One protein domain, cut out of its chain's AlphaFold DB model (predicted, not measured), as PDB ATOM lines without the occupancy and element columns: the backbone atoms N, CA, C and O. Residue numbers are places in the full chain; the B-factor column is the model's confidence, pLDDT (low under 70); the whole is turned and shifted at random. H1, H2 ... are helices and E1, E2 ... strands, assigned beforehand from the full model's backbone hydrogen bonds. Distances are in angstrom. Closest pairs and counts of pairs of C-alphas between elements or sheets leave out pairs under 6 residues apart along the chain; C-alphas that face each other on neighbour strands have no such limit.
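What this domain is: This is residues 6 to 82 of the 236 residues of the protein "Bacillithiol biosynthesis BshC" of Nitrososphaeria archaeon (UniProt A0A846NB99). Look for two lobes in an elongated model: a small head, the hairpin E1 and E2 with H1 after it, and a larger, loosely built lobe, a ribbon of two parallel strands, E3 and E4, with the short helices H2, H3 and H4. Residues 25 to 34 join the lobes, and the named elements of the one are apart from those of the other. The 77 printed residues hold four named helices and four named strands, in the order E1 E2 H1 H2 E3 H3 H4 E4; the class is mixed. The whole is loose, with a radius of gyration of the C-alphas of 15.5 A and spans of 46 by 25 by 23 A.

How they stand to each other: Begin at E3, residues 48 to 51, and E4, residues 75 to 78, parallel neighbours at 33 degrees; N 49 and O 75 are 2.8 A apart, within hydrogen-bond range. With H3, residues 53 to 59, and H4, residues 63 to 68, between them in the chain, they form a strand-helix-strand unit with a right-handed crossover. The closest C-alphas of H3 and E4, Ile 56 and Ile 76, are 6.9 A apart. H2, residues 35 to 43, is close to but not clearly touching H4, at a steep tilt of 61 degrees; their closest C-alphas, Ile 38 and Tyr 66, are 6.6 A apart. In the hairpin of E1, residues 6 to 8, and E2, residues 11 to 14, antiparallel at 151 degrees, N 6 and O 13 are 2.8 A apart. H1, residues 15 to 24, is apart from H2. In H1, H2 and H4 every O i to N i+4 pair is within hydrogen-bond range, in H3 2 of 3.

Where its parts are: Find C-alpha 6 at (-4.674, -21.539, -58.392), where E1 begins. H1 runs 14.3 A from C-alpha 15 at (2.073, -19.120, -59.121), and H2 runs 12.3 A. E4 ends at C-alpha 78, (-0.584, -35.235, -25.508).

The domain as a whole: The C-alphas of Glu 16 and Ala 82, the two farthest apart, are 48.7 A apart. The printed part has no cut, no link is long, and no printed residue is under 70 in pLDDT.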
ATOM      1  N   PHE A   6      -4.048 -21.578 -59.710       92.06
ATOM      2  CA  PHE A   6      -4.674 -21.539 -58.392       92.06
ATOM      3  C   PHE A   6      -5.987 -20.762 -58.464       92.06
ATOM      4  O   PHE A   6      -6.050 -19.706 -59.089       92.06
ATOM      5  N   GLN A   7      -7.036 -21.243 -57.797       92.25
ATOM      6  CA  GLN A   7      -8.340 -20.576 -57.795       92.25
ATOM      7  C   GLN A   7      -8.713 -20.046 -56.413       92.25
ATOM      8  O   GLN A   7      -8.648 -20.766 -55.415       92.25
ATOM      9  N   VAL A   8      -9.167 -18.791 -56.374       89.50
ATOM     10  CA  VAL A   8      -9.760 -18.158 -55.191       89.50
ATOM     11  C   VAL A   8     -11.108 -17.562 -55.594       89.50
ATOM     12  O   VAL A   8     -11.184 -16.542 -56.279       89.50
ATOM     13  N   GLY A   9     -12.199 -18.221 -55.197       89.50
ATOM     14  CA  GLY A   9     -13.544 -17.854 -55.651       89.50
ATOM     15  C   GLY A   9     -13.685 -18.034 -57.165       89.50
ATOM     16  O   GLY A   9     -13.557 -19.146 -57.663       89.50
ATOM     17  N   THR A  10     -13.953 -16.948 -57.892       93.38
ATOM     18  CA  THR A  10     -14.064 -16.941 -59.365       93.38
ATOM     19  C   THR A  10     -12.804 -16.432 -60.067       93.38
ATOM     20  O   THR A  10     -12.831 -16.212 -61.276       93.38
ATOM     21  N   GLN A  11     -11.732 -16.160 -59.321       92.56
ATOM     22  CA  GLN A  11     -10.481 -15.631 -59.858       92.56
ATOM     23  C   GLN A  11      -9.446 -16.748 -59.974       92.56
ATOM     24  O   GLN A  11      -9.310 -17.568 -59.062       92.56
ATOM     25  N   THR A  12      -8.712 -16.742 -61.083       93.50
ATOM     26  CA  THR A  12      -7.582 -17.638 -61.337       93.50
ATOM     27  C   THR A  12      -6.287 -16.848 -61.204       93.50
ATOM     28  O   THR A  12      -6.185 -15.735 -61.717       93.50
ATOM     29  N   PHE A  13      -5.311 -17.435 -60.523       93.31
ATOM     30  CA  PHE A  13      -3.988 -16.878 -60.288       93.31
ATOM     31  C   PHE A  13      -2.930 -17.853 -60.790       93.31
ATOM     32  O   PHE A  13      -3.043 -19.063 -60.570       93.31
ATOM     33  N   SER A  14      -1.879 -17.331 -61.413       93.44
ATOM     34  CA  SER A  14      -0.652 -18.101 -61.603       93.44
ATOM     35  C   SER A  14       0.140 -18.180 -60.292       93.44
ATOM     36  O   SER A  14      -0.090 -17.418 -59.347       93.44
ATOM     37  N   GLN A  15       1.121 -19.082 -60.234       92.69
ATOM     38  CA  GLN A  15       2.073 -19.120 -59.121       92.69
ATOM     39  C   GLN A  15       2.808 -17.777 -58.941       92.69
ATOM     40  O   GLN A  15       2.992 -17.330 -57.810       92.69
ATOM     41  N   GLU A  16       3.203 -17.123 -60.037       93.81
ATOM     42  CA  GLU A  16       3.909 -15.835 -60.002       93.81
ATOM     43  C   GLU A  16       3.036 -14.716 -59.421       93.81
ATOM     44  O   GLU A  16       3.525 -13.906 -58.631       93.81
ATOM     45  N   ASP A  17       1.739 -14.703 -59.746       93.62
ATOM     46  CA  ASP A  17       0.793 -13.722 -59.202       93.62
ATOM     47  C   ASP A  17       0.646 -13.862 -57.682       93.62
ATOM     48  O   ASP A  17       0.598 -12.862 -56.955       93.62
ATOM     49  N   LEU A  18       0.594 -15.104 -57.187       93.88
ATOM     50  CA  LEU A  18       0.496 -15.380 -55.754       93.88
ATOM     51  C   LEU A  18       1.782 -15.025 -55.009       93.88
ATOM     52  O   LEU A  18       1.698 -14.445 -53.929       93.88
ATOM     53  N   LEU A  19       2.954 -15.331 -55.576       93.88
ATOM     54  CA  LEU A  19       4.242 -14.973 -54.974       93.88
ATOM     55  C   LEU A  19       4.425 -13.455 -54.903       93.88
ATOM     56  O   LEU A  19       4.782 -12.942 -53.846       93.88
ATOM     57  N   ARG A  20       4.081 -12.726 -55.971       95.81
ATOM     58  CA  ARG A  20       4.095 -11.257 -55.957       95.81
ATOM     59  C   ARG A  20       3.140 -10.700 -54.902       95.81
ATOM     60  O   ARG A  20       3.522  -9.840 -54.120       95.81
ATOM     61  N   SER A  21       1.920 -11.237 -54.833       94.75
ATOM     62  CA  SER A  21       0.938 -10.827 -53.822       94.75
ATOM     63  C   SER A  21       1.421 -11.095 -52.391       94.75
ATOM     64  O   SER A  21       1.093 -10.331 -51.488       94.75
ATOM     65  N   LEU A  22       2.175 -12.180 -52.176       94.56
ATOM     66  CA  LEU A  22       2.757 -12.532 -50.880       94.56
ATOM     67  C   LEU A  22       3.880 -11.567 -50.473       94.56
ATOM     68  O   LEU A  22       3.977 -11.230 -49.295       94.56
ATOM     69  N   GLU A  23       4.700 -11.115 -51.425       96.38
ATOM     70  CA  GLU A  23       5.738 -10.100 -51.193       96.38
ATOM     71  C   GLU A  23       5.144  -8.711 -50.921       96.38
ATOM     72  O   GLU A  23       5.633  -7.993 -50.049       96.38
ATOM     73  N   GLU A  24       4.089  -8.337 -51.649       97.56
ATOM     74  CA  GLU A  24       3.424  -7.037 -51.510       97.56
ATOM     75  C   GLU A  24       2.632  -6.914 -50.201       97.56
ATOM     76  O   GLU A  24       2.725  -5.893 -49.516       97.56
ATOM     77  N   ASP A  25       1.845  -7.936 -49.846       96.25
ATOM     78  CA  ASP A  25       1.029  -7.942 -48.630       96.25
ATOM     79  C   ASP A  25       0.858  -9.365 -48.057       96.25
ATOM     80  O   ASP A  25      -0.147 -10.047 -48.318       96.25
ATOM     81  N   PRO A  26       1.799  -9.825 -47.209       94.19
ATOM     82  CA  PRO A  26       1.735 -11.157 -46.619       94.19
ATOM     83  C   PRO A  26       0.540 -11.346 -45.673       94.19
ATOM     84  O   PRO A  26       0.157 -12.483 -45.401       94.19
ATOM     85  N   SER A  27      -0.099 -10.267 -45.197       95.75
ATOM     86  CA  SER A  27      -1.247 -10.351 -44.278       95.75
ATOM     87  C   SER A  27      -2.502 -10.955 -44.923       95.75
ATOM     88  O   SER A  27      -3.417 -11.397 -44.224       95.75
ATOM     89  N   ARG A  28      -2.528 -11.035 -46.259       93.50
ATOM     90  CA  ARG A  28      -3.606 -11.657 -47.042       93.50
ATOM     91  C   ARG A  28      -3.563 -13.183 -47.029       93.50
ATOM     92  O   ARG A  28      -4.518 -13.818 -47.478       93.50
ATOM     93  N   PHE A  29      -2.481 -13.772 -46.528       93.75
ATOM     94  CA  PHE A  29      -2.268 -15.210 -46.511       93.75
ATOM     95  C   PHE A  29      -2.410 -15.761 -45.096       93.75
ATOM     96  O   PHE A  29      -1.988 -15.162 -44.110       93.75
ATOM     97  N   SER A  30      -3.010 -16.943 -44.994       93.69
ATOM     98  CA  SER A  30      -3.101 -17.671 -43.734       93.69
ATOM     99  C   SER A  30      -2.964 -19.164 -43.974       93.69
ATOM    100  O   SER A  30      -3.317 -19.693 -45.028       93.69
ATOM    101  N   SER A  31      -2.428 -19.854 -42.976       92.75
ATOM    102  CA  SER A  31      -2.299 -21.302 -42.991       92.75
ATOM    103  C   SER A  31      -3.624 -21.971 -42.620       92.75
ATOM    104  O   SER A  31      -4.250 -21.605 -41.621       92.75
ATOM    105  N   ASN A  32      -4.013 -23.007 -43.359       91.19
ATOM    106  CA  ASN A  32      -5.118 -23.888 -42.972       91.19
ATOM    107  C   ASN A  32      -4.675 -24.908 -41.899       91.19
ATOM    108  O   ASN A  32      -3.515 -24.945 -41.501       91.19
ATOM    109  N   ALA A  33      -5.583 -25.777 -41.445       86.50
ATOM    110  CA  ALA A  33      -5.288 -26.760 -40.397       86.50
ATOM    111  C   ALA A  33      -4.112 -27.711 -40.714       86.50
ATOM    112  O   ALA A  33      -3.447 -28.164 -39.787       86.50
ATOM    113  N   VAL A  34      -3.854 -27.993 -41.997       86.44
ATOM    114  CA  VAL A  34      -2.803 -28.917 -42.456       86.44
ATOM    115  C   VAL A  34      -1.434 -28.246 -42.433       86.44
ATOM    116  O   VAL A  34      -0.488 -28.806 -41.893       86.44
ATOM    117  N   ILE A  35      -1.331 -27.038 -42.990       91.38
ATOM    118  CA  ILE A  35      -0.052 -26.325 -43.109       91.38
ATOM    119  C   ILE A  35       0.282 -25.522 -41.848       91.38
ATOM    120  O   ILE A  35       1.453 -25.305 -41.566       91.38
ATOM    121  N   ARG A  36      -0.709 -25.139 -41.030       93.69
ATOM    122  CA  ARG A  36      -0.490 -24.325 -39.820       93.69
ATOM    123  C   ARG A  36       0.560 -24.904 -38.863       93.69
ATOM    124  O   ARG A  36       1.393 -24.116 -38.423       93.69
ATOM    125  N   PRO A  37       0.552 -26.204 -38.504       93.50
ATOM    126  CA  PRO A  37       1.592 -26.767 -37.643       93.50
ATOM    127  C   PRO A  37       2.989 -26.594 -38.248       93.50
ATOM    128  O   PRO A  37       3.887 -26.111 -37.576       93.50
ATOM    129  N   ILE A  38       3.131 -26.842 -39.549       94.50
ATOM    130  CA  ILE A  38       4.416 -26.718 -40.242       94.50
ATOM    131  C   ILE A  38       4.862 -25.252 -40.310       94.50
ATOM    132  O   ILE A  38       6.020 -24.950 -40.056       94.50
ATOM    133  N   THR A  39       3.950 -24.316 -40.593       94.44
ATOM    134  CA  THR A  39       4.253 -22.876 -40.556       94.44
ATOM    135  C   THR A  39       4.691 -22.431 -39.162       94.44
ATOM    136  O   THR A  39       5.629 -21.649 -39.041       94.44
ATOM    137  N   GLN A  40       4.036 -22.924 -38.108       95.06
ATOM    138  CA  GLN A  40       4.433 -22.647 -36.729       95.06
ATOM    139  C   GLN A  40       5.861 -23.132 -36.470       95.06
ATOM    140  O   GLN A  40       6.663 -22.371 -35.941       95.06
ATOM    141  N   ASP A  41       6.183 -24.358 -36.870       95.19
ATOM    142  CA  ASP A  41       7.477 -24.983 -36.582       95.19
ATOM    143  C   ASP A  41       8.597 -24.493 -37.517       95.19
ATOM    144  O   ASP A  41       9.775 -24.592 -37.192       95.19
ATOM    145  N   TYR A  42       8.241 -23.879 -38.648       94.69
ATOM    146  CA  TYR A  42       9.166 -23.099 -39.470       94.69
ATOM    147  C   TYR A  42       9.526 -21.756 -38.812       94.69
ATOM    148  O   TYR A  42      10.671 -21.314 -38.872       94.69
ATOM    149  N   VAL A  43       8.549 -21.082 -38.194       94.62
ATOM    150  CA  VAL A  43       8.741 -19.760 -37.570       94.62
ATOM    151  C   VAL A  43       9.360 -19.867 -36.173       94.62
ATOM    152  O   VAL A  43      10.131 -18.993 -35.772       94.62
ATOM    153  N   PHE A  44       9.026 -20.913 -35.420       95.25
ATOM    154  CA  PHE A  44       9.460 -21.104 -34.040       95.25
ATOM    155  C   PHE A  44      10.328 -22.357 -33.898       95.25
ATOM    156  O   PHE A  44      10.016 -23.381 -34.496       95.25
ATOM    157  N   PRO A  45      11.365 -22.337 -33.035       91.56
ATOM    158  CA  PRO A  45      12.126 -23.534 -32.683       91.56
ATOM    159  C   PRO A  45      11.296 -24.433 -31.749       91.56
ATOM    160  O   PRO A  45      11.527 -24.500 -30.538       91.56
ATOM    161  N   THR A  46      10.270 -25.082 -32.298       95.06
ATOM    162  CA  THR A  46       9.316 -25.884 -31.534       95.06
ATOM    163  C   THR A  46       9.942 -27.214 -31.127       95.06
ATOM    164  O   THR A  46      10.067 -28.132 -31.926       95.06
ATOM    165  N   PHE A  47      10.275 -27.366 -29.846       94.56
ATOM    166  CA  PHE A  47      10.700 -28.665 -29.310       94.56
ATOM    167  C   PHE A  47       9.537 -29.670 -29.222       94.56
ATOM    168  O   PHE A  47       9.691 -30.859 -29.502       94.56
ATOM    169  N   ALA A  48       8.366 -29.190 -28.801       93.56
ATOM    170  CA  ALA A  48       7.208 -30.018 -28.497       93.56
ATOM    171  C   ALA A  48       5.905 -29.337 -28.913       93.56
ATOM    172  O   ALA A  48       5.656 -28.183 -28.561       93.56
ATOM    173  N   TYR A  49       5.044 -30.090 -29.590       92.75
ATOM    174  CA  TYR A  49       3.697 -29.683 -29.948       92.75
ATOM    175  C   TYR A  49       2.685 -30.316 -28.995       92.75
ATOM    176  O   TYR A  49       2.501 -31.532 -29.001       92.75
ATOM    177  N   VAL A  50       2.003 -29.500 -28.188       92.50
ATOM    178  CA  VAL A  50       1.002 -29.985 -27.227       92.50
ATOM    179  C   VAL A  50      -0.375 -30.059 -27.886       92.50
ATOM    180  O   VAL A  50      -0.969 -29.027 -28.187       92.50
ATOM    181  N   SER A  51      -0.897 -31.269 -28.090       92.25
ATOM    182  CA  SER A  51      -2.110 -31.518 -28.882       92.25
ATOM    183  C   SER A  51      -3.171 -32.340 -28.151       92.25
ATOM    184  O   SER A  51      -2.892 -33.170 -27.281       92.25
ATOM    185  N   GLY A  52      -4.436 -32.107 -28.515       91.12
ATOM    186  CA  GLY A  52      -5.540 -32.994 -28.143       91.12
ATOM    187  C   GLY A  52      -5.581 -34.279 -28.987       91.12
ATOM    188  O   GLY A  52      -4.958 -34.339 -30.045       91.12
ATOM    189  N   PRO A  53      -6.386 -35.290 -28.600       88.38
ATOM    190  CA  PRO A  53      -6.463 -36.572 -29.315       88.38
ATOM    191  C   PRO A  53      -6.752 -36.447 -30.818       88.38
ATOM    192  O   PRO A  53      -6.141 -37.133 -31.632       88.38
ATOM    193  N   ASN A  54      -7.650 -35.530 -31.194       88.38
ATOM    194  CA  ASN A  54      -7.992 -35.290 -32.598       88.38
ATOM    195  C   ASN A  54      -6.835 -34.651 -33.378       88.38
ATOM    196  O   ASN A  54      -6.693 -34.905 -34.570       88.38
ATOM    197  N   GLU A  55      -6.029 -33.815 -32.721       90.88
ATOM    198  CA  GLU A  55      -4.902 -33.141 -33.359       90.88
ATOM    199  C   GLU A  55      -3.727 -34.087 -33.582       90.88
ATOM    200  O   GLU A  55      -3.162 -34.113 -34.671       90.88
ATOM    201  N   ILE A  56      -3.443 -34.942 -32.597       91.12
ATOM    202  CA  ILE A  56      -2.442 -36.010 -32.712       91.12
ATOM    203  C   ILE A  56      -2.721 -36.879 -33.947       91.12
ATOM    204  O   ILE A  56      -1.807 -37.189 -34.710       91.12
ATOM    205  N   ALA A  57      -3.989 -37.242 -34.169       89.25
ATOM    206  CA  ALA A  57      -4.383 -38.131 -35.258       89.25
ATOM    207  C   ALA A  57      -4.091 -37.559 -36.656       89.25
ATOM    208  O   ALA A  57      -3.675 -38.316 -37.537       89.25
ATOM    209  N   TYR A  58      -4.296 -36.254 -36.885       87.38
ATOM    210  CA  TYR A  58      -3.951 -35.656 -38.180       87.38
ATOM    211  C   TYR A  58      -2.468 -35.293 -38.265       87.38
ATOM    212  O   TYR A  58      -1.882 -35.449 -39.328       87.38
ATOM    213  N   GLN A  59      -1.829 -34.873 -37.168       89.75
ATOM    214  CA  GLN A  59      -0.400 -34.549 -37.177       89.75
ATOM    215  C   GLN A  59       0.467 -35.753 -37.524       89.75
ATOM    216  O   GLN A  59       1.439 -35.607 -38.260       89.75
ATOM    217  N   ALA A  60       0.085 -36.950 -37.072       86.50
ATOM    218  CA  ALA A  60       0.767 -38.188 -37.436       86.50
ATOM    219  C   ALA A  60       0.817 -38.433 -38.959       86.50
ATOM    220  O   ALA A  60       1.713 -39.127 -39.429       86.50
ATOM    221  N   GLN A  61      -0.109 -37.847 -39.727       90.19
ATOM    222  CA  GLN A  61      -0.184 -37.974 -41.188       90.19
ATOM    223  C   GLN A  61       0.684 -36.943 -41.927       90.19
ATOM    224  O   GLN A  61       0.818 -37.030 -43.141       90.19
ATOM    225  N   LEU A  62       1.259 -35.956 -41.228       92.81
ATOM    226  CA  LEU A  62       1.979 -34.839 -41.852       92.81
ATOM    227  C   LEU A  62       3.483 -35.073 -42.006       92.81
ATOM    228  O   LEU A  62       4.149 -34.210 -42.569       92.81
ATOM    229  N   ARG A  63       4.023 -36.202 -41.529       92.69
ATOM    230  CA  ARG A  63       5.471 -36.486 -41.527       92.69
ATOM    231  C   ARG A  63       6.124 -36.221 -42.887       92.69
ATOM    232  O   ARG A  63       7.062 -35.440 -42.960       92.69
ATOM    233  N   ASP A  64       5.562 -36.774 -43.957       93.81
ATOM    234  CA  ASP A  64       6.123 -36.622 -45.304       93.81
ATOM    235  C   ASP A  64       6.065 -35.166 -45.804       93.81
ATOM    236  O   ASP A  64       6.880 -34.746 -46.620       93.81
ATOM    237  N   VAL A  65       5.112 -34.371 -45.304       93.94
ATOM    238  CA  VAL A  65       4.984 -32.944 -45.635       93.94
ATOM    239  C   VAL A  65       6.045 -32.117 -44.903       93.94
ATOM    240  O   VAL A  65       6.604 -31.197 -45.497       93.94
ATOM    241  N   TYR A  66       6.349 -32.453 -43.643       95.44
ATOM    242  CA  TYR A  66       7.476 -31.867 -42.904       95.44
ATOM    243  C   TYR A  66       8.798 -32.142 -43.627       95.44
ATOM    244  O   TYR A  66       9.545 -31.202 -43.905       95.44
ATOM    245  N   ASP A  67       9.030 -33.399 -44.019       94.88
ATOM    246  CA  ASP A  67      10.231 -33.805 -44.754       94.88
ATOM    247  C   ASP A  67      10.334 -33.074 -46.103       94.88
ATOM    248  O   ASP A  67      11.384 -32.522 -46.437       94.88
ATOM    249  N   PHE A  68       9.229 -32.992 -46.857       95.06
ATOM    250  CA  PHE A  68       9.178 -32.274 -48.134       95.06
ATOM    251  C   PHE A  68       9.519 -30.784 -47.992       95.06
ATOM    252  O   PHE A  68      10.239 -30.231 -48.822       95.06
ATOM    253  N   LEU A  69       9.027 -30.132 -46.936       94.25
ATOM    254  CA  LEU A  69       9.277 -28.714 -46.668       94.25
ATOM    255  C   LEU A  69      10.582 -28.462 -45.899       94.25
ATOM    256  O   LEU A  69      10.893 -27.309 -45.611       94.25
ATOM    257  N   SER A  70      11.357 -29.511 -45.598       95.81
ATOM    258  CA  SER A  70      12.600 -29.427 -44.820       95.81
ATOM    259  C   SER A  70      12.414 -28.745 -43.456       95.81
ATOM    260  O   SER A  70      13.279 -27.998 -43.000       95.81
ATOM    261  N   VAL A  71      11.274 -29.002 -42.808       95.50
ATOM    262  CA  VAL A  71      10.964 -28.538 -41.448       95.50
ATOM    263  C   VAL A  71      11.024 -29.736 -40.511       95.50
ATOM    264  O   VAL A  71      10.422 -30.770 -40.790       95.50
ATOM    265  N   GLU A  72      11.730 -29.617 -39.388       94.31
ATOM    266  CA  GLU A  72      11.789 -30.696 -38.402       94.31
ATOM    267  C   GLU A  72      10.438 -30.836 -37.687       94.31
ATOM    268  O   GLU A  72       9.918 -29.881 -37.110       94.31
ATOM    269  N   MET A  73       9.854 -32.036 -37.732       94.44
ATOM    270  CA  MET A  73       8.603 -32.315 -37.031       94.44
ATOM    271  C   MET A  73       8.856 -32.354 -35.513       94.44
ATOM    272  O   MET A  73       9.676 -33.159 -35.062       94.44
ATOM    273  N   PRO A  74       8.138 -31.558 -34.700       94.88
ATOM    274  CA  PRO A  74       8.352 -31.523 -33.259       94.88
ATOM    275  C   PRO A  74       7.882 -32.816 -32.591       94.88
ATOM    276  O   PRO A  74       7.090 -33.594 -33.134       94.88
ATOM    277  N   LEU A  75       8.293 -33.012 -31.337       93.38
ATOM    278  CA  LEU A  75       7.729 -34.074 -30.514       93.38
ATOM    279  C   LEU A  75       6.236 -33.816 -30.285       93.38
ATOM    280  O   LEU A  75       5.848 -32.773 -29.760       93.38
ATOM    281  N   ILE A  76       5.390 -34.781 -30.640       91.88
ATOM    282  CA  ILE A  76       3.949 -34.676 -30.406       91.88
ATOM    283  C   ILE A  76       3.645 -35.078 -28.962       91.88
ATOM    284  O   ILE A  76       3.792 -36.239 -28.579       91.88
ATOM    285  N   PHE A  77       3.214 -34.108 -28.159       91.12
ATOM    286  CA  PHE A  77       2.925 -34.265 -26.738       91.12
ATOM    287  C   PHE A  77       1.416 -34.219 -26.471       91.12
ATOM    288  O   PHE A  77       0.778 -33.192 -26.707       91.12
ATOM    289  N   PRO A  78       0.812 -35.283 -25.914       91.75
ATOM    290  CA  PRO A  78      -0.584 -35.235 -25.508       91.75
ATOM    291  C   PRO A  78      -0.791 -34.212 -24.392       91.75
ATOM    292  O   PRO A  78      -0.118 -34.262 -23.356       91.75
ATOM    293  N   ARG A  79      -1.750 -33.301 -24.577       91.69
ATOM    294  CA  ARG A  79      -2.151 -32.386 -23.504       91.69
ATOM    295  C   ARG A  79      -2.708 -33.161 -22.310       91.69
ATOM    296  O   ARG A  79      -3.295 -34.233 -22.467       91.69
ATOM    297  N   PHE A  80      -2.616 -32.567 -21.124       91.31
ATOM    298  CA  PHE A  80      -3.317 -33.093 -19.957       91.31
ATOM    299  C   PHE A  80      -4.833 -33.050 -20.162       91.31
ATOM    300  O   PHE A  80      -5.380 -32.102 -20.743       91.31
ATOM    301  N   GLY A  81      -5.497 -34.089 -19.664       92.12
ATOM    302  CA  GLY A  81      -6.944 -34.130 -19.500       92.12
ATOM    303  C   GLY A  81      -7.309 -33.955 -18.033       92.12
ATOM    304  O   GLY A  81      -6.566 -34.402 -17.154       92.12
ATOM    305  N   ALA A  82      -8.439 -33.311 -17.747       94.31
ATOM    306  CA  ALA A  82      -8.915 -33.206 -16.371       94.31
ATOM    307  C   ALA A  82     -10.429 -33.355 -16.219       94.31
ATOM    308  O   ALA A  82     -11.229 -33.001 -17.084       94.31
TER     309      ALA A  82